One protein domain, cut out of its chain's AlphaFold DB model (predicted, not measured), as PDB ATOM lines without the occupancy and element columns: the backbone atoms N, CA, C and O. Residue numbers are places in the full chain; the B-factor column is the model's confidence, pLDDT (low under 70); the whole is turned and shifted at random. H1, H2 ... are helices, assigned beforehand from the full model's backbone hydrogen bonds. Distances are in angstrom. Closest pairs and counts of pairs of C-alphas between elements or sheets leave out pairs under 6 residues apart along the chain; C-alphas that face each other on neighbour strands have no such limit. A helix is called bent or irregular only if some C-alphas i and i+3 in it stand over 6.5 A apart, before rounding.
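Overview. This is residues 82 to 123 of the 124 residues of an uncharacterized protein of endosymbiont GvMRE of Glomus versiforme (UniProt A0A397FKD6). One longer helix, H1, stands crosswise to the longest axis of a small model whose helices have few contacts with each other, with a long loop reaching out to one end of that axis and two short helices, H2 and H3, following on toward the other end. The loop, residues 94 to 110, leaves the end of H1, swings out so that residues 99 to 104 stick out, and folds back to H2, which lies near H1, while H3 lies farther along toward the last printed residue. The printed part has 42 residues with three named helices, in the order H1, H2, H3 along the chain, and no named strand; its class is all helix. By the radius of gyration of the C-alphas, 10.2 A, the whole is compact, though its outline is elongated, with spans of 32 by 19 by 16 A.

Arrangement. H1, residues 82 to 93, is the longest helix and touches no helix. H2, residues 111 to 114, is close to H1 but not clearly touching it: their closest C-alphas, those of Trp 85 and Phe 113, are 7.6 A apart. H3, residues 117 to 121, is close to H2 but not clearly touching it, with the C-alphas of Glu 112 and Trp 118 closest at 5.1 A. H1 and H3 are apart, but only just, their closest C-alphas being 8.3 A apart. In H1 and H3 every pair of O of residue i and N of residue i+4 is within hydrogen-bond range. H2 is too short for such a pair, and its one pair of O of residue i and N of residue i+3 is within range.

Along the chain. H1 begins at C-alpha 82, at (249.716, 293.511, 217.809), and ends at C-alpha 93, at (265.664, 293.513, 215.843), 16.1 A from first to last C-alpha. H2 has four residues, Lys 111 to Lys 114, and measures 5.3 A from first to last C-alpha. H3 has five residues, Glu 117 to Lys 121, measures 6.0 A in the same way and ends at C-alpha 121, at (257.804, 307.384, 217.034). No helix is bent or irregular.

Size, cuts and confidence. The two C-alphas farthest apart, those of Lys 101 and Gly 123, are 31.9 A apart, and the first and last printed C-alphas are 15.1 A apart. The printed part has no cut. The link from H1 to H2 is long, with 17 residues, and the link from H2 to H3 is tight, with 2 residues. Residues 99 to 104 stand free. The mean pLDDT of the printed part is 84.3, and residues 98 to 107 are under 70.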
ATOM      1  N   ARG A  82     249.115 294.788 217.413       94.06
ATOM      2  CA  ARG A  82     249.716 293.511 217.809       94.06
ATOM      3  C   ARG A  82     250.567 292.903 216.700       94.06
ATOM      4  O   ARG A  82     251.717 292.555 216.939       94.06
ATOM      5  N   SER A  83     250.028 292.808 215.489       94.00
ATOM      6  CA  SER A  83     250.767 292.252 214.353       94.00
ATOM      7  C   SER A  83     251.980 293.109 213.995       94.00
ATOM      8  O   SER A  83     253.049 292.581 213.715       94.00
ATOM      9  N   GLU A  84     251.836 294.434 214.017       96.56
ATOM     10  CA  GLU A  84     252.915 295.391 213.778       96.56
ATOM     11  C   GLU A  84     254.031 295.246 214.816       96.56
ATOM     12  O   GLU A  84     255.200 295.223 214.441       96.56
ATOM     13  N   TRP A  85     253.676 295.086 216.092       95.12
ATOM     14  CA  TRP A  85     254.617 294.908 217.194       95.12
ATOM     15  C   TRP A  85     255.527 293.692 216.968       95.12
ATOM     16  O   TRP A  85     256.750 293.836 216.973       95.12
ATOM     17  N   PHE A  86     254.946 292.522 216.676       92.56
ATOM     18  CA  PHE A  86     255.713 291.305 216.378       92.56
ATOM     19  C   PHE A  86     256.546 291.442 215.100       92.56
ATOM     20  O   PHE A  86     257.741 291.164 215.112       92.56
ATOM     21  N   ASN A  87     255.939 291.940 214.018       94.31
ATOM     22  CA  ASN A  87     256.616 292.089 212.731       94.31
ATOM     23  C   ASN A  87     257.842 293.006 212.814       94.31
ATOM     24  O   ASN A  87     258.820 292.785 212.106       94.31
ATOM     25  N   ILE A  88     257.781 294.066 213.622       95.31
ATOM     26  CA  ILE A  88     258.895 295.004 213.765       95.31
ATOM     27  C   ILE A  88     260.012 294.394 214.611       95.31
ATOM     28  O   ILE A  88     261.175 294.502 214.231       95.31
ATOM     29  N   LEU A  89     259.689 293.729 215.724       93.50
ATOM     30  CA  LEU A  89     260.701 293.046 216.535       93.50
ATOM     31  C   LEU A  89     261.434 291.966 215.740       93.50
ATOM     32  O   LEU A  89     262.662 291.890 215.796       93.50
ATOM     33  N   GLU A  90     260.707 291.201 214.932       92.12
ATOM     34  CA  GLU A  90     261.300 290.194 214.059       92.12
ATOM     35  C   GLU A  90     262.183 290.846 212.983       92.12
ATOM     36  O   GLU A  90     263.359 290.517 212.856       92.12
ATOM     37  N   LYS A  91     261.657 291.819 212.228       93.88
ATOM     38  CA  LYS A  91     262.351 292.366 211.048       93.88
ATOM     39  C   LYS A  91     263.479 293.339 211.369       93.88
ATOM     40  O   LYS A  91     264.478 293.350 210.658       93.88
ATOM     41  N   GLU A  92     263.308 294.197 212.373       93.94
ATOM     42  CA  GLU A  92     264.281 295.249 212.708       93.94
ATOM     43  C   GLU A  92     265.277 294.794 213.777       93.94
ATOM     44  O   GLU A  92     266.428 295.226 213.759       93.94
ATOM     45  N   TYR A  93     264.850 293.923 214.697       90.69
ATOM     46  CA  TYR A  93     265.664 293.513 215.843       90.69
ATOM     47  C   TYR A  93     266.078 292.039 215.806       90.69
ATOM     48  O   TYR A  93     266.892 291.636 216.638       90.69
ATOM     49  N   ASN A  94     265.566 291.244 214.856       90.31
ATOM     50  CA  ASN A  94     265.783 289.797 214.792       90.31
ATOM     51  C   ASN A  94     265.413 289.106 216.122       90.31
ATOM     52  O   ASN A  94     266.118 288.216 216.600       90.31
ATOM     53  N   ILE A  95     264.325 289.579 216.742       88.69
ATOM     54  CA  ILE A  95     263.760 289.053 217.985       88.69
ATOM     55  C   ILE A  95     262.441 288.363 217.655       88.69
ATOM     56  O   ILE A  95     261.494 289.012 217.219       88.69
ATOM     57  N   GLU A  96     262.362 287.068 217.950       83.62
ATOM     58  CA  GLU A  96     261.100 286.337 218.039       83.62
ATOM     59  C   GLU A  96     260.660 286.334 219.515       83.62
ATOM     60  O   GLU A  96     261.298 285.678 220.343       83.62
ATOM     61  N   PRO A  97     259.658 287.142 219.914       72.19
ATOM     62  CA  PRO A  97     259.319 287.317 221.321       72.19
ATOM     63  C   PRO A  97     258.566 286.088 221.833       72.19
ATOM     64  O   PRO A  97     257.445 285.822 221.402       72.19
ATOM     65  N   GLU A  98     259.138 285.370 222.796       69.38
ATOM     66  CA  GLU A  98     258.412 284.327 223.518       69.38
ATOM     67  C   GLU A  98     257.573 284.948 224.649       69.38
ATOM     68  O   GLU A  98     257.988 285.892 225.328       69.38
ATOM     69  N   VAL A  99     256.371 284.419 224.881       60.00
ATOM     70  CA  VAL A  99     255.622 284.748 226.098       60.00
ATOM     71  C   VAL A  99     256.305 284.012 227.247       60.00
ATOM     72  O   VAL A  99     256.288 282.782 227.297       60.00
ATOM     73  N   GLY A 100     256.938 284.749 228.163       55.19
ATOM     74  CA  GLY A 100     257.550 284.161 229.347       55.19
ATOM     75  C   GLY A 100     256.511 283.432 230.203       55.19
ATOM     76  O   GLY A 100     255.318 283.735 230.157       55.19
ATOM     77  N   LYS A 101     256.956 282.486 231.041       43.78
ATOM     78  CA  LYS A 101     256.083 281.638 231.887       43.78
ATOM     79  C   LYS A 101     255.106 282.407 232.794       43.78
ATOM     80  O   LYS A 101     254.145 281.812 233.270       43.78
ATOM     81  N   ASN A 102     255.333 283.705 233.001       49.91
ATOM     82  CA  ASN A 102     254.527 284.580 233.853       49.91
ATOM     83  C   ASN A 102     253.703 285.617 233.062       49.91
ATOM     84  O   ASN A 102     253.172 286.546 233.661       49.91
ATOM     85  N   GLY A 103     253.623 285.509 231.730       54.88
ATOM     86  CA  GLY A 103     252.963 286.510 230.878       54.88
ATOM     87  C   GLY A 103     253.796 287.774 230.629       54.88
ATOM     88  O   GLY A 103     253.324 288.698 229.971       54.88
ATOM     89  N   GLU A 104     255.037 287.814 231.119       60.38
ATOM     90  CA  GLU A 104     255.997 288.878 230.829       60.38
ATOM     91  C   GLU A 104     256.762 288.582 229.532       60.38
ATOM     92  O   GLU A 104     257.131 287.438 229.251       60.38
ATOM     93  N   TRP A 105     257.013 289.623 228.740       64.88
ATOM     94  CA  TRP A 105     257.877 289.536 227.564       64.88
ATOM     95  C   TRP A 105     259.320 289.238 227.979       64.88
ATOM     96  O   TRP A 105     259.804 289.808 228.958       64.88
ATOM     97  N   VAL A 106     260.014 288.389 227.215       66.06
ATOM     98  CA  VAL A 106     261.425 288.040 227.459       66.06
ATOM     99  C   VAL A 106     262.304 289.297 227.572       66.06
ATOM    100  O   VAL A 106     262.064 290.314 226.912       66.06
ATOM    101  N   ASP A 107     263.362 289.224 228.386       68.25
ATOM    102  CA  ASP A 107     264.272 290.337 228.698       68.25
ATOM    103  C   ASP A 107     264.950 290.998 227.482       68.25
ATOM    104  O   ASP A 107     265.488 292.101 227.604       68.25
ATOM    105  N   ASN A 108     264.912 290.371 226.304       82.94
ATOM    106  CA  ASN A 108     265.513 290.896 225.079       82.94
ATOM    107  C   ASN A 108     264.661 291.961 224.360       82.94
ATOM    108  O   ASN A 108     265.186 292.641 223.480       82.94
ATOM    109  N   VAL A 109     263.387 292.161 224.732       88.56
ATOM    110  CA  VAL A 109     262.529 293.174 224.096       88.56
ATOM    111  C   VAL A 109     263.020 294.598 224.428       88.56
ATOM    112  O   VAL A 109     263.080 294.965 225.612       88.56
ATOM    113  N   PRO A 110     263.326 295.448 223.421       91.50
ATOM    114  CA  PRO A 110     263.802 296.809 223.652       91.50
ATOM    115  C   PRO A 110     262.819 297.637 224.486       91.50
ATOM    116  O   PRO A 110     261.602 297.515 224.359       91.50
ATOM    117  N   LYS A 111     263.344 298.545 225.317       91.31
ATOM    118  CA  LYS A 111     262.530 299.325 226.269       91.31
ATOM    119  C   LYS A 111     261.396 300.119 225.608       91.31
ATOM    120  O   LYS A 111     260.332 300.240 226.207       91.31
ATOM    121  N   GLU A 112     261.589 300.615 224.385       93.38
ATOM    122  CA  GLU A 112     260.542 301.367 223.676       93.38
ATOM    123  C   GLU A 112     259.304 300.513 223.350       93.38
ATOM    124  O   GLU A 112     258.191 301.036 223.349       93.38
ATOM    125  N   PHE A 113     259.474 299.197 223.168       93.12
ATOM    126  CA  PHE A 113     258.390 298.237 222.919       93.12
ATOM    127  C   PHE A 113     257.629 297.844 224.191       93.12
ATOM    128  O   PHE A 113     256.655 297.103 224.105       93.12
ATOM    129  N   LYS A 114     258.027 298.356 225.365       90.19
ATOM    130  CA  LYS A 114     257.322 298.176 226.650       90.19
ATOM    131  C   LYS A 114     256.351 299.327 226.963       90.19
ATOM    132  O   LYS A 114     255.786 299.404 228.055       90.19
ATOM    133  N   SER A 115     256.173 300.265 226.031       92.88
ATOM    134  CA  SER A 115     255.266 301.408 226.169       92.88
ATOM    135  C   SER A 115     254.625 301.777 224.829       92.88
ATOM    136  O   SER A 115     254.766 301.049 223.854       92.88
ATOM    137  N   ASP A 116     253.907 302.897 224.772       94.56
ATOM    138  CA  ASP A 116     253.361 303.431 223.523       94.56
ATOM    139  C   ASP A 116     254.386 304.210 222.673       94.56
ATOM    140  O   ASP A 116     254.076 304.675 221.575       94.56
ATOM    141  N   GLU A 117     255.623 304.355 223.152       96.31
ATOM    142  CA  GLU A 117     256.672 305.110 222.467       96.31
ATOM    143  C   GLU A 117     257.025 304.533 221.094       96.31
ATOM    144  O   GLU A 117     257.213 305.303 220.150       96.31
ATOM    145  N   TRP A 118     257.112 303.203 220.957       95.88
ATOM    146  CA  TRP A 118     257.572 302.573 219.714       95.88
ATOM    147  C   TRP A 118     256.671 302.905 218.519       95.88
ATOM    148  O   TRP A 118     257.186 303.152 217.426       95.88
ATOM    149  N   TRP A 119     255.349 302.949 218.724       96.81
ATOM    150  CA  TRP A 119     254.382 303.226 217.665       96.81
ATOM    151  C   TRP A 119     254.161 304.723 217.467       96.81
ATOM    152  O   TRP A 119     254.017 305.167 216.329       96.81
ATOM    153  N   LYS A 120     254.253 305.531 218.533       95.25
ATOM    154  CA  LYS A 120     254.230 306.998 218.424       95.25
ATOM    155  C   LYS A 120     255.396 307.528 217.596       95.25
ATOM    156  O   LYS A 120     255.186 308.354 216.714       95.25
ATOM    157  N   LYS A 121     256.614 307.022 217.828       95.69
ATOM    158  CA  LYS A 121     257.804 307.384 217.034       95.69
ATOM    159  C   LYS A 121     257.680 306.979 215.562       95.69
ATOM    160  O   LYS A 121     258.298 307.605 214.710       95.69
ATOM    161  N   ARG A 122     256.890 305.939 215.277       95.81
ATOM    162  CA  ARG A 122     256.651 305.401 213.929       95.81
ATOM    163  C   ARG A 122     255.393 305.969 213.255       95.81
ATOM    164  O   ARG A 122     255.135 305.631 212.105       95.81
ATOM    165  N   GLY A 123     254.629 306.832 213.933       94.88
ATOM    166  CA  GLY A 123     253.420 307.457 213.384       94.88
ATOM    167  C   GLY A 123     252.261 306.485 213.126       94.88
ATOM    168  O   GLY A 123     251.485 306.712 212.198       94.88
TER     169      GLY A 123